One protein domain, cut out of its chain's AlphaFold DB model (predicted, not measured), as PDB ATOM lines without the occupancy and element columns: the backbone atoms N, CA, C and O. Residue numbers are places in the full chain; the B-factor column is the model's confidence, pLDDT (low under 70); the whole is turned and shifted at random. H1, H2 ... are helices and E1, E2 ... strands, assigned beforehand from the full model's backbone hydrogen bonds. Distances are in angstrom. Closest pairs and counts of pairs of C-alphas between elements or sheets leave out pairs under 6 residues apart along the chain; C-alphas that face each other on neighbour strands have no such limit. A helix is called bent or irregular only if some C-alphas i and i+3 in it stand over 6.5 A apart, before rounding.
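Overview. This is residues 3 to 99 of the 101 residues of an uncharacterized protein of Lactobacillus taiwanensis (UniProt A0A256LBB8). A small, strongly twisted sheet of three strands has helix H1 packed on one face, and a separate helical hairpin of H2 and H3 lies beyond the sheet, at the other end of the longest axis from H1. A long loop, residues 30 to 53, swings out from H1 past the E2 edge and returns to E3. The printed part has 97 residues, with the order E1, E2, H1, E3, H2, H3; the sheet order is E2, E1, E3, antiparallel. The class is mixed, with 44 residues in named elements, under half; the whole is compact, with a radius of gyration of the C-alphas of 13.4 A and spans of 37 by 28 by 20 A.

Along the chain. E1, residues 3 to 8, begins at C-alpha 3 (11.626, 41.602, -6.372) and is 16.5 A long. E2, residues 14 to 19, is 15.8 A; H1, residues 22 to 29, 11.3 A; E3, residues 54 to 58, 13.1 A. H2, residues 70 to 81, is 15.3 A. H3, residues 93 to 99, is 8.8 A, ends at C-alpha 99 (23.825, 25.914, -21.897), and is irregular: C-alphas 94 and 97 are 7.7 A apart.

Arrangement. E1 and E2 form a hairpin at 142 degrees, with N 4 and O 17 at 2.8 A. E1 and E3 are antiparallel at 154 degrees, with N 5 and O 57 at 2.8 A. E2, H1 and E3 form a split strand-helix-strand unit, two strands running the same way with E1 between them, its crossover right-handed. H1 is on the sheet; the closest C-alphas of H1 and E2 are those of Ala 25 and Ala 19, 5.2 A. H2 is not on the sheet, but only just, with 4 pairs of C-alphas within 10 A. H2 and H3, a helical hairpin, touch at Lys 75 and Ile 93, their closest C-alphas, 6.3 A, at a shallow tilt of 28 degrees, opposite ways. Every O i to N i+4 pair is within hydrogen-bond range in H2, 3 of 4 in H1 and 1 of 3 in H3, where 3 of 4 O i to N i+3 pairs are.

Size, cuts and confidence. The C-alphas farthest apart, of Ile 52 and Glu 98, are 39.2 A apart. The printed part has no cut. The links H1 to E3, E3 to H2 and H2 to H3 are long. Mean pLDDT of the printed part is 76.2, with residues 9 to 12, 29 to 52 and 99 under 70.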
ATOM      1  N   ALA A   3      10.288  41.972  -5.951       93.19
ATOM      2  CA  ALA A   3      11.626  41.602  -6.372       93.19
ATOM      3  C   ALA A   3      12.597  42.765  -6.152       93.19
ATOM      4  O   ALA A   3      12.298  43.919  -6.477       93.19
ATOM      5  N   TRP A   4      13.771  42.455  -5.615       92.19
ATOM      6  CA  TRP A   4      14.809  43.419  -5.287       92.19
ATOM      7  C   TRP A   4      16.155  42.943  -5.811       92.19
ATOM      8  O   TRP A   4      16.604  41.846  -5.491       92.19
ATOM      9  N   GLN A   5      16.811  43.815  -6.563       90.88
ATOM     10  CA  GLN A   5      18.233  43.750  -6.825       90.88
ATOM     11  C   GLN A   5      18.977  44.287  -5.607       90.88
ATOM     12  O   GLN A   5      18.854  45.469  -5.274       90.88
ATOM     13  N   LEU A   6      19.761  43.430  -4.970       86.81
ATOM     14  CA  LEU A   6      20.761  43.818  -3.991       86.81
ATOM     15  C   LEU A   6      22.079  44.052  -4.718       86.81
ATOM     16  O   LEU A   6      22.474  43.203  -5.509       86.81
ATOM     17  N   ARG A   7      22.743  45.183  -4.472       83.69
ATOM     18  CA  ARG A   7      24.106  45.428  -4.969       83.69
ATOM     19  C   ARG A   7      24.999  45.932  -3.851       83.69
ATOM     20  O   ARG A   7      24.632  46.912  -3.192       83.69
ATOM     21  N   ILE A   8      26.145  45.287  -3.681       75.38
ATOM     22  CA  ILE A   8      27.196  45.689  -2.746       75.38
ATOM     23  C   ILE A   8      28.067  46.734  -3.436       75.38
ATOM     24  O   ILE A   8      28.437  46.581  -4.598       75.38
ATOM     25  N   ARG A   9      28.363  47.830  -2.738       66.38
ATOM     26  CA  ARG A   9      29.082  48.966  -3.329       66.38
ATOM     27  C   ARG A   9      30.528  48.639  -3.734       66.38
ATOM     28  O   ARG A   9      31.021  49.258  -4.669       66.38
ATOM     29  N   ASP A  10      31.177  47.705  -3.046       65.81
ATOM     30  CA  ASP A  10      32.635  47.542  -3.124       65.81
ATOM     31  C   ASP A  10      33.116  46.483  -4.126       65.81
ATOM     32  O   ASP A  10      34.279  46.518  -4.518       65.81
ATOM     33  N   ASN A  11      32.257  45.558  -4.565       64.50
ATOM     34  CA  ASN A  11      32.649  44.452  -5.452       64.50
ATOM     35  C   ASN A  11      31.709  44.252  -6.659       64.50
ATOM     36  O   ASN A  11      31.834  43.254  -7.361       64.50
ATOM     37  N   ASP A  12      30.770  45.179  -6.891       64.75
ATOM     38  CA  ASP A  12      29.736  45.112  -7.940       64.75
ATOM     39  C   ASP A  12      28.873  43.831  -7.930       64.75
ATOM     40  O   ASP A  12      28.050  43.611  -8.829       64.75
ATOM     41  N   GLU A  13      28.966  43.015  -6.877       71.69
ATOM     42  CA  GLU A  13      28.161  41.814  -6.755       71.69
ATOM     43  C   GLU A  13      26.694  42.178  -6.640       71.69
ATOM     44  O   GLU A  13      26.279  43.087  -5.906       71.69
ATOM     45  N   THR A  14      25.898  41.436  -7.399       78.69
ATOM     46  CA  THR A  14      24.481  41.698  -7.548       78.69
ATOM     47  C   THR A  14      23.694  40.413  -7.274       78.69
ATOM     48  O   THR A  14      24.037  39.342  -7.767       78.69
ATOM     49  N   SER A  15      22.639  40.501  -6.461       82.94
ATOM     50  CA  SER A  15      21.784  39.366  -6.089       82.94
ATOM     51  C   SER A  15      20.304  39.713  -6.217       82.94
ATOM     52  O   SER A  15      19.912  40.869  -6.054       82.94
ATOM     53  N   LEU A  16      19.475  38.722  -6.549       88.69
ATOM     54  CA  LEU A  16      18.026  38.863  -6.666       88.69
ATOM     55  C   LEU A  16      17.348  38.210  -5.462       88.69
ATOM     56  O   LEU A  16      17.553  37.025  -5.199       88.69
ATOM     57  N   VAL A  17      16.495  38.971  -4.778       88.44
ATOM     58  CA  VAL A  17      15.689  38.479  -3.655       88.44
ATOM     59  C   VAL A  17      14.237  38.933  -3.758       88.44
ATOM     60  O   VAL A  17      13.939  39.984  -4.329       88.44
ATOM     61  N   TRP A  18      13.332  38.180  -3.133       89.69
ATOM     62  CA  TRP A  18      11.932  38.567  -2.976       89.69
ATOM     63  C   TRP A  18      11.619  38.898  -1.513       89.69
ATOM     64  O   TRP A  18      11.931  38.139  -0.599       89.69
ATOM     65  N   ALA A  19      11.023  40.072  -1.281       89.81
ATOM     66  CA  ALA A  19      10.624  40.546   0.045       89.81
ATOM     67  C   ALA A  19       9.546  41.644  -0.030       89.81
ATOM     68  O   ALA A  19       9.454  42.380  -1.012       89.81
ATOM     69  N   ASP A  20       8.751  41.829   1.029       89.00
ATOM     70  CA  ASP A  20       7.687  42.857   1.057       89.00
ATOM     71  C   ASP A  20       8.219  44.301   0.987       89.00
ATOM     72  O   ASP A  20       7.558  45.221   0.479       89.00
ATOM     73  N   THR A  21       9.413  44.514   1.548       88.44
ATOM     74  CA  THR A  21      10.048  45.823   1.718       88.44
ATOM     75  C   THR A  21      11.543  45.747   1.419       88.44
ATOM     76  O   THR A  21      12.164  44.703   1.603       88.44
ATOM     77  N   ALA A  22      12.135  46.881   1.033       85.31
ATOM     78  CA  ALA A  22      13.579  47.000   0.819       85.31
ATOM     79  C   ALA A  22      14.386  46.641   2.078       85.31
ATOM     80  O   ALA A  22      15.433  46.016   1.984       85.31
ATOM     81  N   GLY A  23      13.888  47.006   3.267       80.94
ATOM     82  CA  GLY A  23      14.541  46.668   4.535       80.94
ATOM     83  C   GLY A  23      14.597  45.160   4.779       80.94
ATOM     84  O   GLY A  23      15.649  44.642   5.135       80.94
ATOM     85  N   LYS A  24      13.496  44.441   4.514       83.69
ATOM     86  CA  LYS A  24      13.476  42.972   4.587       83.69
ATOM     87  C   LYS A  24      14.361  42.332   3.512       83.69
ATOM     88  O   LYS A  24      14.985  41.324   3.798       83.69
ATOM     89  N   ALA A  25      14.430  42.918   2.312       83.88
ATOM     90  CA  ALA A  25      15.318  42.451   1.246       83.88
ATOM     91  C   ALA A  25      16.793  42.542   1.665       83.88
ATOM     92  O   ALA A  25      17.517  41.561   1.581       83.88
ATOM     93  N   LYS A  26      17.219  43.695   2.197       80.00
ATOM     94  CA  LYS A  26      18.583  43.885   2.709       80.00
ATOM     95  C   LYS A  26      18.918  42.932   3.856       80.00
ATOM     96  O   LYS A  26      20.009  42.391   3.875       80.00
ATOM     97  N   ALA A  27      17.976  42.679   4.762       74.19
ATOM     98  CA  ALA A  27      18.186  41.746   5.869       74.19
ATOM     99  C   ALA A  27      18.423  40.289   5.413       74.19
ATOM    100  O   ALA A  27      18.994  39.511   6.171       74.19
ATOM    101  N   GLN A  28      18.009  39.910   4.194       71.75
ATOM    102  CA  GLN A  28      18.343  38.596   3.625       71.75
ATOM    103  C   GLN A  28      19.818  38.495   3.211       71.75
ATOM    104  O   GLN A  28      20.343  37.390   3.148       71.75
ATOM    105  N   PHE A  29      20.500  39.621   2.977       64.19
ATOM    106  CA  PHE A  29      21.942  39.634   2.728       64.19
ATOM    107  C   PHE A  29      22.722  39.134   3.954       64.19
ATOM    108  O   PHE A  29      23.589  38.274   3.827       64.19
ATOM    109  N   ASP A  30      22.313  39.593   5.140       53.47
ATOM    110  CA  ASP A  30      22.909  39.240   6.436       53.47
ATOM    111  C   ASP A  30      22.551  37.814   6.905       53.47
ATOM    112  O   ASP A  30      23.025  37.358   7.945       53.47
ATOM    113  N   CYS A  31      21.687  37.106   6.172       49.19
ATOM    114  CA  CYS A  31      21.253  35.755   6.506       49.19
ATOM    115  C   CYS A  31      21.957  34.739   5.601       49.19
ATOM    116  O   CYS A  31      21.748  34.715   4.386       49.19
ATOM    117  N   ASP A  32      22.769  33.864   6.191       46.59
ATOM    118  CA  ASP A  32      23.356  32.730   5.481       46.59
ATOM    119  C   ASP A  32      22.274  31.897   4.771       46.59
ATOM    120  O   ASP A  32      21.314  31.432   5.385       46.59
ATOM    121  N   GLY A  33      22.449  31.689   3.460       45.66
ATOM    122  CA  GLY A  33      21.720  30.663   2.708       45.66
ATOM    123  C   GLY A  33      20.387  31.050   2.050       45.66
ATOM    124  O   GLY A  33      19.677  30.142   1.623       45.66
ATOM    125  N   LEU A  34      20.029  32.334   1.915       43.28
ATOM    126  CA  LEU A  34      18.773  32.744   1.255       43.28
ATOM    127  C   LEU A  34      19.013  33.673   0.052       43.28
ATOM    128  O   LEU A  34      19.349  34.842   0.204       43.28
ATOM    129  N   GLY A  35      18.832  33.134  -1.155       47.94
ATOM    130  CA  GLY A  35      18.894  33.849  -2.436       47.94
ATOM    131  C   GLY A  35      19.421  32.953  -3.560       47.94
ATOM    132  O   GLY A  35      20.103  31.964  -3.289       47.94
ATOM    133  N   LEU A  36      19.133  33.287  -4.823       43.31
ATOM    134  CA  LEU A  36      19.831  32.716  -5.988       43.31
ATOM    135  C   LEU A  36      21.295  33.204  -5.956       43.31
ATOM    136  O   LEU A  36      21.682  34.144  -6.642       43.31
ATOM    137  N   ARG A  37      22.086  32.598  -5.068       51.53
ATOM    138  CA  ARG A  37      23.436  32.999  -4.640       51.53
ATOM    139  C   ARG A  37      24.557  32.464  -5.541       51.53
ATOM    140  O   ARG A  37      25.658  32.260  -5.050       51.53
ATOM    141  N   SER A  38      24.303  32.129  -6.808       43.78
ATOM    142  CA  SER A  38      25.278  31.266  -7.499       43.78
ATOM    143  C   SER A  38      25.563  31.520  -8.968       43.78
ATOM    144  O   SER A  38      26.536  30.950  -9.442       43.78
ATOM    145  N   TRP A  39      24.770  32.293  -9.715       39.72
ATOM    146  CA  TRP A  39      25.051  32.443 -11.157       39.72
ATOM    147  C   TRP A  39      25.700  33.780 -11.518       39.72
ATOM    148  O   TRP A  39      26.402  33.861 -12.516       39.72
ATOM    149  N   PHE A  40      25.519  34.806 -10.682       40.94
ATOM    150  CA  PHE A  40      26.082  36.147 -10.906       40.94
ATOM    151  C   PHE A  40      26.950  36.650  -9.745       40.94
ATOM    152  O   PHE A  40      27.488  37.751  -9.804       40.94
ATOM    153  N   THR A  41      27.085  35.871  -8.673       41.94
ATOM    154  CA  THR A  41      27.863  36.244  -7.490       41.94
ATOM    155  C   THR A  41      29.197  35.512  -7.513       41.94
ATOM    156  O   THR A  41      29.228  34.281  -7.442       41.94
ATOM    157  N   HIS A  42      30.291  36.266  -7.605       35.38
ATOM    158  CA  HIS A  42      31.592  35.768  -7.176       35.38
ATOM    159  C   HIS A  42      31.607  35.622  -5.644       35.38
ATOM    160  O   HIS A  42      30.679  36.003  -4.936       35.38
ATOM    161  N   ASN A  43      32.606  34.903  -5.157       39.19
ATOM    162  CA  ASN A  43      32.727  34.431  -3.786       39.19
ATOM    163  C   ASN A  43      32.809  35.615  -2.796       39.19
ATOM    164  O   ASN A  43      33.797  36.346  -2.812       39.19
ATOM    165  N   LEU A  44      31.820  35.763  -1.906       43.72
ATOM    166  CA  LEU A  44      31.864  36.702  -0.777       43.72
ATOM    167  C   LEU A  44      32.923  36.247   0.237       43.72
ATOM    168  O   LEU A  44      32.625  35.536   1.198       43.72
ATOM    169  N   SER A  45      34.181  36.613   0.010       39.25
ATOM    170  CA  SER A  45      35.252  36.391   0.978       39.25
ATOM    171  C   SER A  45      35.201  37.438   2.100       39.25
ATOM    172  O   SER A  45      35.444  38.615   1.865       39.25
ATOM    173  N   GLU A  46      34.914  36.958   3.310       43.09
ATOM    174  CA  GLU A  46      35.373  37.404   4.643       43.09
ATOM    175  C   GLU A  46      35.130  38.832   5.175       43.09
ATOM    176  O   GLU A  46      35.286  39.013   6.383       43.09
ATOM    177  N   ASP A  47      34.655  39.808   4.401       43.31
ATOM    178  CA  ASP A  47      34.362  41.142   4.950       43.31
ATOM    179  C   ASP A  47      32.865  41.336   5.242       43.31
ATOM    180  O   ASP A  47      31.997  41.219   4.377       43.31
ATOM    181  N   ILE A  48      32.543  41.612   6.512       47.00
ATOM    182  CA  ILE A  48      31.179  41.869   6.996       47.00
ATOM    183  C   ILE A  48      30.669  43.168   6.356       47.00
ATOM    184  O   ILE A  48      30.904  44.260   6.876       47.00
ATOM    185  N   TYR A  49      29.947  43.066   5.241       52.16
ATOM    186  CA  TYR A  49      29.226  44.201   4.673       52.16
ATOM    187  C   TYR A  49      28.064  44.582   5.597       52.16
ATOM    188  O   TYR A  49      27.219  43.758   5.934       52.16
ATOM    189  N   SER A  50      28.010  45.842   6.030       54.16
ATOM    190  CA  SER A  50      26.871  46.365   6.788       54.16
ATOM    191  C   SER A  50      25.657  46.517   5.864       54.16
ATOM    192  O   SER A  50      25.805  46.874   4.696       54.16
ATOM    193  N   PHE A  51      24.427  46.376   6.381       53.41
ATOM    194  CA  PHE A  51      23.177  46.643   5.635       53.41
ATOM    195  C   PHE A  51      23.137  48.034   4.950       53.41
ATOM    196  O   PHE A  51      22.311  48.300   4.062       53.41
ATOM    197  N   ILE A  52      23.992  48.953   5.413       61.09
ATOM    198  CA  ILE A  52      24.181  50.314   4.900       61.09
ATOM    199  C   ILE A  52      24.908  50.304   3.545       61.09
ATOM    200  O   ILE A  52      24.613  51.146   2.694       61.09
ATOM    201  N   ASP A  53      25.782  49.325   3.319       70.50
ATOM    202  CA  ASP A  53      26.642  49.213   2.135       70.50
ATOM    203  C   ASP A  53      25.980  48.428   0.991       70.50
ATOM    204  O   ASP A  53      26.445  48.451  -0.150       70.50
ATOM    205  N   VAL A  54      24.826  47.814   1.272       76.56
ATOM    206  CA  VAL A  54      23.977  47.139   0.289       76.56
ATOM    207  C   VAL A  54      22.898  48.098  -0.206       76.56
ATOM    208  O   VAL A  54      22.082  48.609   0.566       76.56
ATOM    209  N   SER A  55      22.836  48.333  -1.512       86.56
ATOM    210  CA  SER A  55      21.699  49.001  -2.153       86.56
ATOM    211  C   SER A  55      20.596  47.991  -2.476       86.56
ATOM    212  O   SER A  55      20.889  46.836  -2.759       86.56
ATOM    213  N   ALA A  56      19.330  48.414  -2.409       89.00
ATOM    214  CA  ALA A  56      18.181  47.582  -2.765       89.00
ATOM    215  C   ALA A  56      17.306  48.325  -3.778       89.00
ATOM    216  O   ALA A  56      16.639  49.304  -3.432       89.00
ATOM    217  N   THR A  57      17.302  47.848  -5.018       92.44
ATOM    218  CA  THR A  57      16.565  48.441  -6.137       92.44
ATOM    219  C   THR A  57      15.438  47.504  -6.542       92.44
ATOM    220  O   THR A  57      15.673  46.337  -6.834       92.44
ATOM    221  N   ARG A  58      14.192  47.983  -6.544       94.69
ATOM    222  CA  ARG A  58      13.045  47.147  -6.931       94.69
ATOM    223  C   ARG A  58      13.103  46.823  -8.426       94.69
ATOM    224  O   ARG A  58      13.362  47.725  -9.220       94.69
ATOM    225  N   LEU A  59      12.761  45.588  -8.795       95.12
ATOM    226  CA  LEU A  59      12.625  45.116 -10.177       95.12
ATOM    227  C   LEU A  59      11.157  44.737 -10.468       95.12
ATOM    228  O   LEU A  59      10.797  43.565 -10.391       95.12
ATOM    229  N   PRO A  60      10.267  45.698 -10.798       95.00
ATOM    230  CA  PRO A  60       8.820  45.461 -10.788       95.00
ATOM    231  C   PRO A  60       8.333  44.366 -11.743       95.00
ATOM    232  O   PRO A  60       7.303  43.756 -11.479       95.00
ATOM    233  N   LYS A  61       9.061  44.092 -12.837       94.38
ATOM    234  CA  LYS A  61       8.699  43.033 -13.797       94.38
ATOM    235  C   LYS A  61       8.855  41.620 -13.216       94.38
ATOM    236  O   LYS A  61       8.387  40.669 -13.828       94.38
ATOM    237  N   LEU A  62       9.506  41.487 -12.058       95.12
ATOM    238  CA  LEU A  62       9.785  40.216 -11.393       95.12
ATOM    239  C   LEU A  62       8.962  40.012 -10.108       95.12
ATOM    240  O   LEU A  62       9.099  38.968  -9.476       95.12
ATOM    241  N   ASP A  63       8.122  40.971  -9.694       94.44
ATOM    242  CA  ASP A  63       7.431  40.933  -8.391       94.44
ATOM    243  C   ASP A  63       6.600  39.647  -8.178       94.44
ATOM    244  O   ASP A  63       6.581  39.098  -7.072       94.44
ATOM    245  N   ASP A  64       5.993  39.126  -9.247       93.62
ATOM    246  CA  ASP A  64       5.132  37.934  -9.227       93.62
ATOM    247  C   ASP A  64       5.860  36.633  -9.626       93.62
ATOM    248  O   ASP A  64       5.227  35.593  -9.805       93.62
ATOM    249  N   LEU A  65       7.191  36.668  -9.767       93.31
ATOM    250  CA  LEU A  65       7.994  35.556 -10.296       93.31
ATOM    251  C   LEU A  65       8.821  34.809  -9.240       93.31
ATOM    252  O   LEU A  65       9.700  34.034  -9.593       93.31
ATOM    253  N   GLU A  66       8.515  34.993  -7.956       90.88
ATOM    254  CA  GLU A  66       9.201  34.323  -6.836       90.88
ATOM    255  C   GLU A  66       9.249  32.793  -6.978       90.88
ATOM    256  O   GLU A  66      10.239  32.167  -6.615       90.88
ATOM    257  N   ASN A  67       8.192  32.197  -7.537       89.56
ATOM    258  CA  ASN A  67       8.072  30.750  -7.752       89.56
ATOM    259  C   ASN A  67       8.128  30.363  -9.239       89.56
ATOM    260  O   ASN A  67       7.702  29.269  -9.610       89.56
ATOM    261  N   ALA A  68       8.563  31.278 -10.109       90.94
ATOM    262  CA  ALA A  68       8.709  30.990 -11.528       90.94
ATOM    263  C   ALA A  68       9.919  30.081 -11.786       90.94
ATOM    264  O   ALA A  68      10.794  29.920 -10.936       90.94
ATOM    265  N   ASP A  69       9.979  29.513 -12.989       89.19
ATOM    266  CA  ASP A  69      11.175  28.817 -13.459       89.19
ATOM    267  C   ASP A  69      12.390  29.769 -13.396       89.19
ATOM    268  O   ASP A  69      12.339  30.850 -14.004       89.19
ATOM    269  N   PRO A  70      13.487  29.393 -12.704       88.38
ATOM    270  CA  PRO A  70      14.715  30.177 -12.674       88.38
ATOM    271  C   PRO A  70      15.190  30.611 -14.064       88.38
ATOM    272  O   PRO A  70      15.620  31.751 -14.231       88.38
ATOM    273  N   LYS A  71      15.041  29.763 -15.090       88.69
ATOM    274  CA  LYS A  71      15.436  30.103 -16.465       88.69
ATOM    275  C   LYS A  71      14.632  31.274 -17.025       88.69
ATOM    276  O   LYS A  71      15.192  32.156 -17.674       88.69
ATOM    277  N   ALA A  72      13.328  31.321 -16.755       90.88
ATOM    278  CA  ALA A  72      12.476  32.428 -17.178       90.88
ATOM    279  C   ALA A  72      12.873  33.740 -16.482       90.88
ATOM    280  O   ALA A  72      12.926  34.789 -17.127       90.88
ATOM    281  N   VAL A  73      13.207  33.678 -15.190       91.56
ATOM    282  CA  VAL A  73      13.694  34.837 -14.427       91.56
ATOM    283  C   VAL A  73      15.013  35.354 -15.003       91.56
ATOM    284  O   VAL A  73      15.154  36.554 -15.221       91.56
ATOM    285  N   ILE A  74      15.954  34.461 -15.311       90.44
ATOM    286  CA  ILE A  74      17.270  34.822 -15.857       90.44
ATOM    287  C   ILE A  74      17.142  35.475 -17.232       90.44
ATOM    288  O   ILE A  74      17.753  36.515 -17.466       90.44
ATOM    289  N   LYS A  75      16.271  34.951 -18.106       91.69
ATOM    290  CA  LYS A  75      15.971  35.583 -19.402       91.69
ATOM    291  C   LYS A  75      15.505  37.035 -19.233       91.69
ATOM    292  O   LYS A  75      15.935  37.901 -19.991       91.69
ATOM    293  N   ILE A  76      14.676  37.324 -18.227       94.00
ATOM    294  CA  ILE A  76      14.230  38.696 -17.931       94.00
ATOM    295  C   ILE A  76      15.382  39.543 -17.374       94.00
ATOM    296  O   ILE A  76      15.551  40.680 -17.804       94.00
ATOM    297  N   LEU A  77      16.176  39.015 -16.440       92.31
ATOM    298  CA  LEU A  77      17.314  39.736 -15.856       92.31
ATOM    299  C   LEU A  77      18.313  40.201 -16.923       92.31
ATOM    300  O   LEU A  77      18.703  41.367 -16.922       92.31
ATOM    301  N   VAL A  78      18.657  39.331 -17.870       91.75
ATOM    302  CA  VAL A  78      19.564  39.673 -18.973       91.75
ATOM    303  C   VAL A  78      18.912  40.686 -19.916       91.75
ATOM    304  O   VAL A  78      19.436  41.778 -20.116       91.75
ATOM    305  N   LYS A  79      17.725  40.373 -20.457       92.81
ATOM    306  CA  LYS A  79      17.105  41.173 -21.529       92.81
ATOM    307  C   LYS A  79      16.580  42.534 -21.075       92.81
ATOM    308  O   LYS A  79      16.571  43.476 -21.861       92.81
ATOM    309  N   GLU A  80      16.103  42.638 -19.838       93.88
ATOM    310  CA  GLU A  80      15.399  43.828 -19.345       93.88
ATOM    311  C   GLU A  80      16.210  44.633 -18.330       93.88
ATOM    312  O   GLU A  80      15.965  45.828 -18.162       93.88
ATOM    313  N   TYR A  81      17.150  43.986 -17.639       90.69
ATOM    314  CA  TYR A  81      17.928  44.603 -16.566       90.69
ATOM    315  C   TYR A  81      19.440  44.595 -16.823       90.69
ATOM    316  O   TYR A  81      20.173  45.173 -16.021       90.69
ATOM    317  N   GLY A  82      19.901  44.013 -17.938       89.50
ATOM    318  CA  GLY A  82      21.307  44.024 -18.350       89.50
ATOM    319  C   GLY A  82      22.223  43.243 -17.412       89.50
ATOM    320  O   GLY A  82      23.377  43.620 -17.232       89.50
ATOM    321  N   TRP A  83      21.696  42.217 -16.742       89.25
ATOM    322  CA  TRP A  83      22.522  41.320 -15.939       89.25
ATOM    323  C   TRP A  83      23.251  40.361 -16.861       89.25
ATOM    324  O   TRP A  83      22.611  39.680 -17.651       89.25
ATOM    325  N   GLU A  84      24.568  40.285 -16.737       86.12
ATOM    326  CA  GLU A  84      25.401  39.438 -17.584       86.12
ATOM    327  C   GLU A  84      26.497  38.783 -16.743       86.12
ATOM    328  O   GLU A  84      26.921  39.308 -15.710       86.12
ATOM    329  N   SER A  85      26.940  37.619 -17.195       82.25
ATOM    330  CA  SER A  85      28.170  36.956 -16.785       82.25
ATOM    331  C   SER A  85      28.933  36.523 -18.036       82.25
ATOM    332  O   SER A  85      28.411  36.582 -19.151       82.25
ATOM    333  N   ASP A  86      30.163  36.046 -17.854       80.56
ATOM    334  CA  ASP A  86      30.962  35.504 -18.958       80.56
ATOM    335  C   ASP A  86      30.265  34.319 -19.656       80.56
ATOM    336  O   ASP A  86      30.466  34.087 -20.847       80.56
ATOM    337  N   GLU A  87      29.422  33.582 -18.925       81.94
ATOM    338  CA  GLU A  87      28.711  32.399 -19.417       81.94
ATOM    339  C   GLU A  87      27.309  32.717 -19.949       81.94
ATOM    340  O   GLU A  87      26.826  32.024 -20.842       81.94
ATOM    341  N   ILE A  88      26.641  33.748 -19.420       85.38
ATOM    342  CA  ILE A  88      25.254  34.095 -19.757       85.38
ATOM    343  C   ILE A  88      25.154  35.598 -20.014       85.38
ATOM    344  O   ILE A  88      25.261  36.406 -19.094       85.38
ATOM    345  N   ASN A  89      24.871  35.980 -21.255       91.38
ATOM    346  CA  ASN A  89      24.750  37.372 -21.686       91.38
ATOM    347  C   ASN A  89      23.682  37.525 -22.779       91.38
ATOM    348  O   ASN A  89      23.022  36.562 -23.173       91.38
ATOM    349  N   ILE A  90      23.475  38.750 -23.269       90.56
ATOM    350  CA  ILE A  90      22.424  39.035 -24.254       90.56
ATOM    351  C   ILE A  90      22.558  38.239 -25.562       90.56
ATOM    352  O   ILE A  90      21.554  38.014 -26.236       90.56
ATOM    353  N   GLU A  91      23.768  37.807 -25.921       91.50
ATOM    354  CA  GLU A  91      24.039  37.107 -27.179       91.50
ATOM    355  C   GLU A  91      23.634  35.631 -27.121       91.50
ATOM    356  O   GLU A  91      23.196  35.087 -28.131       91.50
ATOM    357  N   ASN A  92      23.733  34.995 -25.949       90.31
ATOM    358  CA  ASN A  92      23.520  33.552 -25.789       90.31
ATOM    359  C   ASN A  92      22.318  33.176 -24.897       90.31
ATOM    360  O   ASN A  92      21.978  32.001 -24.768       90.31
ATOM    361  N   ILE A  93      21.617  34.153 -24.314       90.69
ATOM    362  CA  ILE A  93      20.490  33.918 -23.393       90.69
ATOM    363  C   ILE A  93      19.297  33.172 -24.015       90.69
ATOM    364  O   ILE A  93      18.509  32.537 -23.308       90.69
ATOM    365  N   ASP A  94      19.127  33.236 -25.334       88.94
ATOM    366  CA  ASP A  94      18.074  32.477 -26.016       88.94
ATOM    367  C   ASP A  94      18.406  30.981 -26.140       88.94
ATOM    368  O   ASP A  94      17.491  30.162 -26.224       88.94
ATOM    369  N   GLU A  95      19.684  30.621 -26.005       88.19
ATOM    370  CA  GLU A  95      20.212  29.251 -25.990       88.19
ATOM    371  C   GLU A  95      20.394  28.717 -24.555       88.19
ATOM    372  O   GLU A  95      20.969  27.654 -24.337       88.19
ATOM    373  N   LEU A  96      19.859  29.422 -23.548       83.62
ATOM    374  CA  LEU A  96      19.995  29.075 -22.125       83.62
ATOM    375  C   LEU A  96      19.590  27.627 -21.803       83.62
ATOM    376  O   LEU A  96      20.123  27.015 -20.881       83.62
ATOM    377  N   ASP A  97      18.632  27.073 -22.544       77.12
ATOM    378  CA  ASP A  97      18.191  25.692 -22.361       77.12
ATOM    379  C   ASP A  97      19.248  24.657 -22.771       77.12
ATOM    380  O   ASP A  97      19.283  23.585 -22.170       77.12
ATOM    381  N   GLU A  98      20.120  24.999 -23.719       77.94
ATOM    382  CA  GLU A  98      21.240  24.176 -24.190       77.94
ATOM    383  C   GLU A  98      22.499  24.385 -23.332       77.94
ATOM    384  O   GLU A  98      23.270  23.453 -23.128       77.94
ATOM    385  N   LEU A  99      22.683  25.584 -22.765       66.69
ATOM    386  CA  LEU A  99      23.825  25.914 -21.897       66.69
ATOM    387  C   LEU A  99      23.776  25.237 -20.517       66.69
ATOM    388  O   LEU A  99      24.800  25.111 -19.851       66.69
TER     389      LEU A  99